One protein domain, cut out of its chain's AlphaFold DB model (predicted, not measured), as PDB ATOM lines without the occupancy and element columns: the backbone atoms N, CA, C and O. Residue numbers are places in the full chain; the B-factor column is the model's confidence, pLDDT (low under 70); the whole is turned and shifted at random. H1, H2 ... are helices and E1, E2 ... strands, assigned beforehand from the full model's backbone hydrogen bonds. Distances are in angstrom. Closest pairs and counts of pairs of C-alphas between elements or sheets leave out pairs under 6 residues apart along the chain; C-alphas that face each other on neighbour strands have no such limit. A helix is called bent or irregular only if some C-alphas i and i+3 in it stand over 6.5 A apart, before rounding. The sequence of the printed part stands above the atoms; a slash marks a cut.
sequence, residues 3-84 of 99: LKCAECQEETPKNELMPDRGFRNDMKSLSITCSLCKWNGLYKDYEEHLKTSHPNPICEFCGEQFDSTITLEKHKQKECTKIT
ATOM      1  N   LEU A   3      33.254  18.888  30.139       76.56
ATOM      2  CA  LEU A   3      32.853  19.313  31.470       76.56
ATOM      3  C   LEU A   3      31.347  19.550  31.456       76.56
ATOM      4  O   LEU A   3      30.834  20.249  30.585       76.56
ATOM      5  N   LYS A   4      30.650  18.949  32.419       82.25
ATOM      6  CA  LYS A   4      29.212  19.125  32.590       82.25
ATOM      7  C   LYS A   4      28.948  20.072  33.754       82.25
ATOM      8  O   LYS A   4      29.404  19.821  34.869       82.25
ATOM      9  N   CYS A   5      28.213  21.142  33.486       75.69
ATOM     10  CA  CYS A   5      27.717  22.070  34.494       75.69
ATOM     11  C   CYS A   5      26.720  21.351  35.415       75.69
ATOM     12  O   CYS A   5      25.730  20.801  34.938       75.69
ATOM     13  N   ALA A   6      26.956  21.339  36.729       76.94
ATOM     14  CA  ALA A   6      26.067  20.649  37.669       76.94
ATOM     15  C   ALA A   6      24.677  21.311  37.767       76.94
ATOM     16  O   ALA A   6      23.679  20.611  37.929       76.94
ATOM     17  N   GLU A   7      24.611  22.636  37.615       81.06
ATOM     18  CA  GLU A   7      23.364  23.404  37.733       81.06
ATOM     19  C   GLU A   7      22.589  23.489  36.417       81.06
ATOM     20  O   GLU A   7      21.391  23.235  36.371       81.06
ATOM     21  N   CYS A   8      23.283  23.803  35.327       85.25
ATOM     22  CA  CYS A   8      22.687  24.047  34.020       85.25
ATOM     23  C   CYS A   8      22.697  22.824  33.090       85.25
ATOM     24  O   CYS A   8      22.101  22.862  32.020       85.25
ATOM     25  N   GLN A   9      23.353  21.726  33.495       81.62
ATOM     26  CA  GLN A   9      23.510  20.473  32.738       81.62
ATOM     27  C   GLN A   9      24.181  20.622  31.360       81.62
ATOM     28  O   GLN A   9      24.337  19.618  30.665       81.62
ATOM     29  N   GLU A  10      24.632  21.824  30.994       81.81
ATOM     30  CA  GLU A  10      25.337  22.090  29.746       81.81
ATOM     31  C   GLU A  10      26.697  21.396  29.705       81.81
ATOM     32  O   GLU A  10      27.460  21.375  30.678       81.81
ATOM     33  N   GLU A  11      26.984  20.822  28.542       82.62
ATOM     34  CA  GLU A  11      28.193  20.072  28.251       82.62
ATOM     35  C   GLU A  11      29.126  20.944  27.414       82.62
ATOM     36  O   GLU A  11      28.883  21.184  26.235       82.62
ATOM     37  N   THR A  12      30.208  21.419  28.023       79.25
ATOM     38  CA  THR A  12      31.226  22.221  27.340       79.25
ATOM     39  C   THR A  12      32.512  21.419  27.191       79.25
ATOM     40  O   THR A  12      33.024  20.846  28.163       79.25
ATOM     41  N   PRO A  13      33.102  21.342  25.990       79.62
ATOM     42  CA  PRO A  13      34.423  20.765  25.826       79.62
ATOM     43  C   PRO A  13      35.425  21.529  26.689       79.62
ATOM     44  O   PRO A  13      35.501  22.754  26.650       79.62
ATOM     45  N   LYS A  14      36.262  20.805  27.438       69.44
ATOM     46  CA  LYS A  14      37.269  21.412  28.324       69.44
ATOM     47  C   LYS A  14      38.193  22.402  27.594       69.44
ATOM     48  O   LYS A  14      38.711  23.325  28.211       69.44
ATOM     49  N   ASN A  15      38.391  22.207  26.290       69.00
ATOM     50  CA  ASN A  15      39.216  23.074  25.455       69.00
ATOM     51  C   ASN A  15      38.539  24.407  25.093       69.00
ATOM     52  O   ASN A  15      39.258  25.363  24.830       69.00
ATOM     53  N   GLU A  16      37.206  24.494  25.112       68.75
ATOM     54  CA  GLU A  16      36.460  25.739  24.848       68.75
ATOM     55  C   GLU A  16      36.334  26.623  26.095       68.75
ATOM     56  O   GLU A  16      36.182  27.833  25.987       68.75
ATOM     57  N   LEU A  17      36.480  26.040  27.289       70.50
ATOM     58  CA  LEU A  17      36.564  26.780  28.555       70.50
ATOM     59  C   LEU A  17      37.956  27.364  28.820       70.50
ATOM     60  O   LEU A  17      38.160  28.089  29.795       70.50
ATOM     61  N   MET A  18      38.950  27.014  28.002       69.06
ATOM     62  CA  MET A  18      40.283  27.560  28.172       69.06
ATOM     63  C   MET A  18      40.315  29.007  27.668       69.06
ATOM     64  O   MET A  18      39.987  29.238  26.507       69.06
ATOM     65  N   PRO A  19      40.793  29.972  28.475       74.50
ATOM     66  CA  PRO A  19      40.961  31.330  27.989       74.50
ATOM     67  C   PRO A  19      41.931  31.349  26.807       74.50
ATOM     68  O   PRO A  19      42.945  30.625  26.809       74.50
ATOM     69  N   ASP A  20      41.606  32.194  25.828       81.56
ATOM     70  CA  ASP A  20      42.427  32.466  24.654       81.56
ATOM     71  C   ASP A  20      43.849  32.910  25.059       81.56
ATOM     72  O   ASP A  20      44.129  33.355  26.178       81.56
ATOM     73  N   ARG A  21      44.788  32.752  24.125       81.25
ATOM     74  CA  ARG A  21      46.183  33.147  24.302       81.25
ATOM     75  C   ARG A  21      46.331  34.644  24.589       81.25
ATOM     76  O   ARG A  21      47.190  34.995  25.394       81.25
ATOM     77  N   GLY A  22      45.523  35.495  23.956       82.19
ATOM     78  CA  GLY A  22      45.441  36.926  24.247       82.19
ATOM     79  C   GLY A  22      45.097  37.182  25.711       82.19
ATOM     80  O   GLY A  22      45.884  37.820  26.406       82.19
ATOM     81  N   PHE A  23      44.020  36.576  26.218       83.56
ATOM     82  CA  PHE A  23      43.640  36.684  27.633       83.56
ATOM     83  C   PHE A  23      44.761  36.236  28.580       83.56
ATOM     84  O   PHE A  23      45.071  36.922  29.549       83.56
ATOM     85  N   ARG A  24      45.431  35.109  28.303       82.81
ATOM     86  CA  ARG A  24      46.547  34.645  29.153       82.81
ATOM     87  C   ARG A  24      47.747  35.593  29.136       82.81
ATOM     88  O   ARG A  24      48.453  35.691  30.136       82.81
ATOM     89  N   ASN A  25      48.021  36.236  28.003       84.50
ATOM     90  CA  ASN A  25      49.095  37.223  27.901       84.50
ATOM     91  C   ASN A  25      48.746  38.510  28.654       84.50
ATOM     92  O   ASN A  25      49.610  39.064  29.332       84.50
ATOM     93  N   ASP A  26      47.493  38.945  28.574       86.69
ATOM     94  CA  ASP A  26      47.004  40.093  29.331       86.69
ATOM     95  C   ASP A  26      47.061  39.808  30.837       86.69
ATOM     96  O   ASP A  26      47.659  40.566  31.596       86.69
ATOM     97  N   MET A  27      46.624  38.610  31.245       87.50
ATOM     98  CA  MET A  27      46.697  38.125  32.626       87.50
ATOM     99  C   MET A  27      48.113  38.194  33.207       87.50
ATOM    100  O   MET A  27      48.289  38.585  34.355       87.50
ATOM    101  N   LYS A  28      49.144  37.867  32.418       87.19
ATOM    102  CA  LYS A  28      50.554  37.974  32.839       87.19
ATOM    103  C   LYS A  28      50.992  39.402  33.165       87.19
ATOM    104  O   LYS A  28      51.946  39.573  33.925       87.19
ATOM    105  N   SER A  29      50.326  40.387  32.573       90.75
ATOM    106  CA  SER A  29      50.589  41.816  32.749       90.75
ATOM    107  C   SER A  29      49.698  42.449  33.820       90.75
ATOM    108  O   SER A  29      49.860  43.629  34.123       90.75
ATOM    109  N   LEU A  30      48.784  41.679  34.418       92.44
ATOM    110  CA  LEU A  30      48.001  42.135  35.557       92.44
ATOM    111  C   LEU A  30      48.874  42.207  36.804       92.44
ATOM    112  O   LEU A  30      49.737  41.354  37.039       92.44
ATOM    113  N   SER A  31      48.621  43.227  37.617       93.75
ATOM    114  CA  SER A  31      49.227  43.338  38.931       93.75
ATOM    115  C   SER A  31      48.562  42.375  39.914       93.75
ATOM    116  O   SER A  31      47.344  42.198  39.928       93.75
ATOM    117  N   ILE A  32      49.375  41.755  40.760       94.69
ATOM    118  CA  ILE A  32      48.946  40.858  41.828       94.69
ATOM    119  C   ILE A  32      49.701  41.198  43.111       94.69
ATOM    120  O   ILE A  32      50.861  41.619  43.079       94.69
ATOM    121  N   THR A  33      49.022  41.039  44.246       94.62
ATOM    122  CA  THR A  33      49.611  41.191  45.582       94.62
ATOM    123  C   THR A  33      49.783  39.811  46.197       94.62
ATOM    124  O   THR A  33      48.890  38.971  46.087       94.62
ATOM    125  N   CYS A  34      50.929  39.568  46.827       91.81
ATOM    126  CA  CYS A  34      51.183  38.319  47.525       91.81
ATOM    127  C   CYS A  34      50.251  38.181  48.734       91.81
ATOM    128  O   CYS A  34      50.056  39.125  49.493       91.81
ATOM    129  N   SER A  35      49.688  36.993  48.934       86.31
ATOM    130  CA  SER A  35      48.871  36.691  50.115       86.31
ATOM    131  C   SER A  35      49.708  36.437  51.374       86.31
ATOM    132  O   SER A  35      49.192  36.553  52.479       86.31
ATOM    133  N   LEU A  36      50.998  36.114  51.221       87.50
ATOM    134  CA  LEU A  36      51.909  35.772  52.322       87.50
ATOM    135  C   LEU A  36      52.778  36.954  52.782       87.50
ATOM    136  O   LEU A  36      53.408  36.886  53.837       87.50
ATOM    137  N   CYS A  37      52.858  38.034  52.000       90.31
ATOM    138  CA  CYS A  37      53.652  39.217  52.335       90.31
ATOM    139  C   CYS A  37      53.126  40.486  51.646       90.31
ATOM    140  O   CYS A  37      52.114  40.468  50.962       90.31
ATOM    141  N   LYS A  38      53.826  41.615  51.810       93.06
ATOM    142  CA  LYS A  38      53.435  42.912  51.222       93.06
ATOM    143  C   LYS A  38      53.928  43.123  49.784       93.06
ATOM    144  O   LYS A  38      53.874  44.245  49.290       93.06
ATOM    145  N   TRP A  39      54.468  42.090  49.139       94.69
ATOM    146  CA  TRP A  39      54.971  42.202  47.774       94.69
ATOM    147  C   TRP A  39      53.823  42.405  46.783       94.69
ATOM    148  O   TRP A  39      52.800  41.722  46.854       94.69
ATOM    149  N   ASN A  40      54.022  43.313  45.835       95.06
ATOM    150  CA  ASN A  40      53.134  43.551  44.710       95.06
ATOM    151  C   ASN A  40      53.955  43.611  43.416       95.06
ATOM    152  O   ASN A  40      55.022  44.223  43.371       95.06
ATOM    153  N   GLY A  41      53.451  42.998  42.352       93.94
ATOM    154  CA  GLY A  41      54.152  42.931  41.073       93.94
ATOM    155  C   GLY A  41      53.258  42.383  39.976       93.94
ATOM    156  O   GLY A  41      52.042  42.346  40.136       93.94
ATOM    157  N   LEU A  42      53.841  41.980  38.849       94.88
ATOM    158  CA  LEU A  42      53.084  41.399  37.741       94.88
ATOM    159  C   LEU A  42      52.871  39.900  37.964       94.88
ATOM    160  O   LEU A  42      53.733  39.218  38.518       94.88
ATOM    161  N   TYR A  43      51.749  39.368  37.476       91.75
ATOM    162  CA  TYR A  43      51.429  37.945  37.602       91.75
ATOM    163  C   TYR A  43      52.532  37.038  37.040       91.75
ATOM    164  O   TYR A  43      52.826  35.993  37.614       91.75
ATOM    165  N   LYS A  44      53.197  37.450  35.952       92.00
ATOM    166  CA  LYS A  44      54.325  36.697  35.376       92.00
ATOM    167  C   LYS A  44      55.500  36.489  36.347       92.00
ATOM    168  O   LYS A  44      56.195  35.489  36.219       92.00
ATOM    169  N   ASP A  45      55.712  37.415  37.282       93.94
ATOM    170  CA  ASP A  45      56.833  37.400  38.231       93.94
ATOM    171  C   ASP A  45      56.419  36.749  39.564       93.94
ATOM    172  O   ASP A  45      57.255  36.413  40.402       93.94
ATOM    173  N   TYR A  46      55.115  36.533  39.761       91.75
ATOM    174  CA  TYR A  46      54.557  36.029  41.009       91.75
ATOM    175  C   TYR A  46      55.047  34.618  41.347       91.75
ATOM    176  O   TYR A  46      55.431  34.358  42.484       91.75
ATOM    177  N   GLU A  47      55.102  33.710  40.367       89.75
ATOM    178  CA  GLU A  47      55.583  32.341  40.601       89.75
ATOM    179  C   GLU A  47      57.053  32.303  41.051       89.75
ATOM    180  O   GLU A  47      57.419  31.495  41.907       89.75
ATOM    181  N   GLU A  48      57.902  33.174  40.499       92.00
ATOM    182  CA  GLU A  48      59.304  33.295  40.912       92.00
ATOM    183  C   GLU A  48      59.422  33.929  42.302       92.00
ATOM    184  O   GLU A  48      60.173  33.433  43.149       92.00
ATOM    185  N   HIS A  49      58.636  34.973  42.574       93.12
ATOM    186  CA  HIS A  49      58.552  35.582  43.899       93.12
ATOM    187  C   HIS A  49      58.201  34.541  44.973       93.12
ATOM    188  O   HIS A  49      58.889  34.463  45.992       93.12
ATOM    189  N   LEU A  50      57.196  33.692  44.735       90.94
ATOM    190  CA  LEU A  50      56.816  32.645  45.686       90.94
ATOM    191  C   LEU A  50      57.966  31.663  45.945       90.94
ATOM    192  O   LEU A  50      58.240  31.346  47.097       90.94
ATOM    193  N   LYS A  51      58.688  31.223  44.910       89.25
ATOM    194  CA  LYS A  51      59.810  30.281  45.070       89.25
ATOM    195  C   LYS A  51      61.002  30.879  45.818       89.25
ATOM    196  O   LYS A  51      61.660  30.178  46.577       89.25
ATOM    197  N   THR A  52      61.301  32.152  45.580       91.69
ATOM    198  CA  THR A  52      62.490  32.820  46.133       91.69
ATOM    199  C   THR A  52      62.249  33.392  47.525       91.69
ATOM    200  O   THR A  52      63.108  33.283  48.395       91.69
ATOM    201  N   SER A  53      61.078  33.990  47.744       91.62
ATOM    202  CA  SER A  53      60.731  34.690  48.986       91.62
ATOM    203  C   SER A  53      59.961  33.805  49.966       91.62
ATOM    204  O   SER A  53      60.019  34.029  51.173       91.62
ATOM    205  N   HIS A  54      59.267  32.780  49.465       89.94
ATOM    206  CA  HIS A  54      58.485  31.834  50.262       89.94
ATOM    207  C   HIS A  54      58.828  30.369  49.926       89.94
ATOM    208  O   HIS A  54      57.924  29.591  49.621       89.94
ATOM    209  N   PRO A  55      60.115  29.960  49.997       87.81
ATOM    210  CA  PRO A  55      60.531  28.597  49.654       87.81
ATOM    211  C   PRO A  55      59.968  27.539  50.606       87.81
ATOM    212  O   PRO A  55      59.846  26.389  50.219       87.81
ATOM    213  N   ASN A  56      59.634  27.914  51.843       90.31
ATOM    214  CA  ASN A  56      58.993  27.025  52.804       90.31
ATOM    215  C   ASN A  56      57.816  27.744  53.466       90.31
ATOM    216  O   ASN A  56      57.968  28.292  54.564       90.31
ATOM    217  N   PRO A  57      56.673  27.868  52.778       87.94
ATOM    218  CA  PRO A  57      55.573  28.653  53.295       87.94
ATOM    219  C   PRO A  57      54.888  27.910  54.448       87.94
ATOM    220  O   PRO A  57      54.793  26.681  54.460       87.94
ATOM    221  N   ILE A  58      54.417  28.677  55.426       87.31
ATOM    222  CA  ILE A  58      53.773  28.163  56.636       87.31
ATOM    223  C   ILE A  58      52.276  28.435  56.537       87.31
ATOM    224  O   ILE A  58      51.860  29.521  56.127       87.31
ATOM    225  N   CYS A  59      51.460  27.459  56.918       86.50
ATOM    226  CA  CYS A  59      50.024  27.644  57.026       86.50
ATOM    227  C   CYS A  59      49.691  28.562  58.204       86.50
ATOM    228  O   CYS A  59      49.981  28.240  59.353       86.50
ATOM    229  N   GLU A  60      49.023  29.680  57.929       84.44
ATOM    230  CA  GLU A  60      48.596  30.643  58.953       84.44
ATOM    231  C   GLU A  60      47.576  30.065  59.954       84.44
ATOM    232  O   GLU A  60      47.475  30.552  61.076       84.44
ATOM    233  N   PHE A  61      46.851  29.006  59.575       82.56
ATOM    234  CA  PHE A  61      45.799  28.400  60.398       82.56
ATOM    235  C   PHE A  61      46.321  27.308  61.335       82.56
ATOM    236  O   PHE A  61      45.885  27.208  62.483       82.56
ATOM    237  N   CYS A  62      47.237  26.461  60.856       85.00
ATOM    238  CA  CYS A  62      47.749  25.336  61.642       85.00
ATOM    239  C   CYS A  62      49.213  25.443  62.055       85.00
ATOM    240  O   CYS A  62      49.599  24.745  62.994       85.00
ATOM    241  N   GLY A  63      49.988  26.321  61.420       84.44
ATOM    242  CA  GLY A  63      51.416  26.486  61.666       84.44
ATOM    243  C   GLY A  63      52.298  25.425  61.001       84.44
ATOM    244  O   GLY A  63      53.501  25.418  61.244       84.44
ATOM    245  N   GLU A  64      51.740  24.532  60.178       86.50
ATOM    246  CA  GLU A  64      52.530  23.538  59.445       86.50
ATOM    247  C   GLU A  64      53.326  24.192  58.314       86.50
ATOM    248  O   GLU A  64      52.826  25.071  57.607       86.50
ATOM    249  N   GLN A  65      54.575  23.759  58.153       89.75
ATOM    250  CA  GLN A  65      55.480  24.230  57.113       89.75
ATOM    251  C   GLN A  65      55.454  23.270  55.925       89.75
ATOM    252  O   GLN A  65      55.535  22.054  56.095       89.75
ATOM    253  N   PHE A  66      55.397  23.833  54.726       89.25
ATOM    254  CA  PHE A  66      55.356  23.090  53.473       89.25
ATOM    255  C   PHE A  66      56.602  23.373  52.640       89.25
ATOM    256  O   PHE A  66      57.282  24.371  52.850       89.25
ATOM    257  N   ASP A  67      56.897  22.489  51.691       88.50
ATOM    258  CA  ASP A  67      58.023  22.605  50.755       88.50
ATOM    259  C   ASP A  67      57.763  23.607  49.616       88.50
ATOM    260  O   ASP A  67      58.684  23.999  48.908       88.50
ATOM    261  N   SER A  68      56.493  23.962  49.394       87.94
ATOM    262  CA  SER A  68      56.050  24.779  48.269       87.94
ATOM    263  C   SER A  68      54.725  25.476  48.578       87.94
ATOM    264  O   SER A  68      53.890  24.995  49.342       87.94
ATOM    265  N   THR A  69      54.451  26.581  47.887       87.00
ATOM    266  CA  THR A  69      53.148  27.267  47.976       87.00
ATOM    267  C   THR A  69      52.010  26.437  47.391       87.00
ATOM    268  O   THR A  69      50.890  26.499  47.882       87.00
ATOM    269  N   ILE A  70      52.288  25.590  46.396       86.62
ATOM    270  CA  ILE A  70      51.294  24.681  45.803       86.62
ATOM    271  C   ILE A  70      50.836  23.620  46.814       86.62
ATOM    272  O   ILE A  70      49.650  23.288  46.859       86.62
ATOM    273  N   THR A  71      51.759  23.058  47.602       88.06
ATOM    274  CA  THR A  71      51.424  22.052  48.622       88.06
ATOM    275  C   THR A  71      50.679  22.694  49.785       88.06
ATOM    276  O   THR A  71      49.649  22.160  50.195       88.06
ATOM    277  N   LEU A  72      51.083  23.898  50.202       88.88
ATOM    278  CA  LEU A  72      50.330  24.695  51.171       88.88
ATOM    279  C   LEU A  72      48.895  25.002  50.702       88.88
ATOM    280  O   LEU A  72      47.950  24.826  51.466       88.88
ATOM    281  N   GLU A  73      48.693  25.441  49.459       86.56
ATOM    282  CA  GLU A  73      47.351  25.780  48.957       86.56
ATOM    283  C   GLU A  73      46.442  24.545  48.871       86.56
ATOM    284  O   GLU A  73      45.261  24.613  49.217       86.56
ATOM    285  N   LYS A  74      46.986  23.380  48.494       86.50
ATOM    286  CA  LYS A  74      46.246  22.108  48.550       86.50
ATOM    287  C   LYS A  74      45.874  21.727  49.978       86.50
ATOM    288  O   LYS A  74      44.726  21.344  50.211       86.50
ATOM    289  N   HIS A  75      46.815  21.867  50.910       86.56
ATOM    290  CA  HIS A  75      46.560  21.649  52.327       86.56
ATOM    291  C   HIS A  75      45.430  22.564  52.806       86.56
ATOM    292  O   HIS A  75      44.454  22.081  53.369       86.56
ATOM    293  N   LYS A  76      45.475  23.862  52.486       83.44
ATOM    294  CA  LYS A  76      44.400  24.799  52.832       83.44
ATOM    295  C   LYS A  76      43.056  24.414  52.211       83.44
ATOM    296  O   LYS A  76      42.022  24.550  52.842       83.44
ATOM    297  N   GLN A  77      43.030  23.912  50.984       81.56
ATOM    298  CA  GLN A  77      41.755  23.584  50.352       81.56
ATOM    299  C   GLN A  77      41.099  22.313  50.921       81.56
ATOM    300  O   GLN A  77      39.875  22.199  50.871       81.56
ATOM    301  N   LYS A  78      41.885  21.330  51.385       78.75
ATOM    302  CA  LYS A  78      41.370  19.971  51.644       78.75
ATOM    303  C   LYS A  78      41.770  19.341  52.972       78.75
ATOM    304  O   LYS A  78      41.061  18.453  53.429       78.75
ATOM    305  N   GLU A  79      42.893  19.740  53.554       78.06
ATOM    306  CA  GLU A  79      43.522  19.006  54.663       78.06
ATOM    307  C   GLU A  79      43.672  19.839  55.937       78.06
ATOM    308  O   GLU A  79      43.854  19.287  57.019       78.06
ATOM    309  N   CYS A  80      43.576  21.166  55.847       76.56
ATOM    310  CA  CYS A  80      43.718  22.032  57.002       76.56
ATOM    311  C   CYS A  80      42.443  22.015  57.850       76.56
ATOM    312  O   CYS A  80      41.488  22.752  57.604       76.56
ATOM    313  N   THR A  81      42.456  21.202  58.903       69.81
ATOM    314  CA  THR A  81      41.355  21.064  59.871       69.81
ATOM    315  C   THR A  81      41.127  22.308  60.732       69.81
ATOM    316  O   THR A  81      40.105  22.410  61.403       69.81
ATOM    317  N   LYS A  82      42.060  23.269  60.716       71.06
ATOM    318  CA  LYS A  82      41.988  24.519  61.491       71.06
ATOM    319  C   LYS A  82      41.516  25.725  60.679       71.06
ATOM    320  O   LYS A  82      41.530  26.840  61.194       71.06
ATOM    321  N   ILE A  83      41.101  25.534  59.426       67.94
ATOM    322  CA  ILE A  83      40.489  26.619  58.656       67.94
ATOM    323  C   ILE A  83      39.112  26.918  59.229       67.94
ATOM    324  O   ILE A  83      38.137  26.209  58.996       67.94
ATOM    325  N   THR A  84      39.036  28.021  59.960       60.56
ATOM    326  CA  THR A  84      37.783  28.589  60.446       60.56
ATOM    327  C   THR A  84      37.331  29.673  59.474       60.56
ATOM    328  O   THR A  84      37.448  30.867  59.757       60.56
TER     329      THR A  84
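What this domain is: This is residues 3 to 84 of the 99 residues of the protein "Hypothetical protein" of Rotaria sp. Silwood1 (UniProt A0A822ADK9). The model is a loose, open arch: a small end turn with E1, a crossbar of H1 and the hairpin of E2 and E3 with H2 folded back by it, and a second leg of residues 54 to 68 and H3. The printed part has 82 residues, with E1, H1, E2, E3, H2 and H3 in that order; the two-stranded sheet E2 - E3 is antiparallel. The class is mixed, helices and strands, with 38 residues in named elements, under half. It is loose, with a radius of gyration of the C-alphas of 16.6 A and spans of 41 by 33 by 19 A.

How they stand to each other: E1, residues 11 to 13, pairs with no named strand, but residues 3 to 4 pair antiparallel with its residues 11 to 12. E1 and H1, residues 21 to 28, are apart. E2, residues 31 to 33, and E3, residues 40 to 42, form a hairpin, with N 32 and O 41 within hydrogen-bond range at 2.8 A. H1 and H2, residues 43 to 53, only just touch, with 3 pairs of C-alphas within 8 A, the closest Lys 28 and Lys 44 at 4.7 A; they run the same way at a steep tilt of 44 degrees. The closest C-alphas of E2 and H2, Ile 32 and Tyr 43, are 5.7 A apart. H2 and H3, residues 69 to 78, are close but not clearly touching, about perpendicular at 83 degrees; their closest C-alphas, Leu 50 and Thr 69, are 6.9 A apart. Every O i to N i+4 pair is within hydrogen-bond range in H1 and H3, but 5 of 7 in H2.

Where its parts are: E1 begins at C-alpha 11 (28.193, 20.072, 28.251). H1 is 10.7 A long, H2 15.1 A and H3 14.3 A; E1, E2 and E3 have 3 residues each. H2 is irregular, only just: C-alphas 44 and 47 are 6.9 A apart. H3 ends at C-alpha 78 (41.370, 19.971, 51.644).

The domain as a whole: The C-alphas farthest apart, Gln 9 and Ser 53, are 43.0 A apart. The printed part has no cut. The link from H2 to H3 is long, 15 residues. Residues 5 to 10 and 18 to 24, of which 21 to 24 belong to H1, stand free. The pLDDT is under 70 at residues 14 to 16, 18, 81 and 83 to 84.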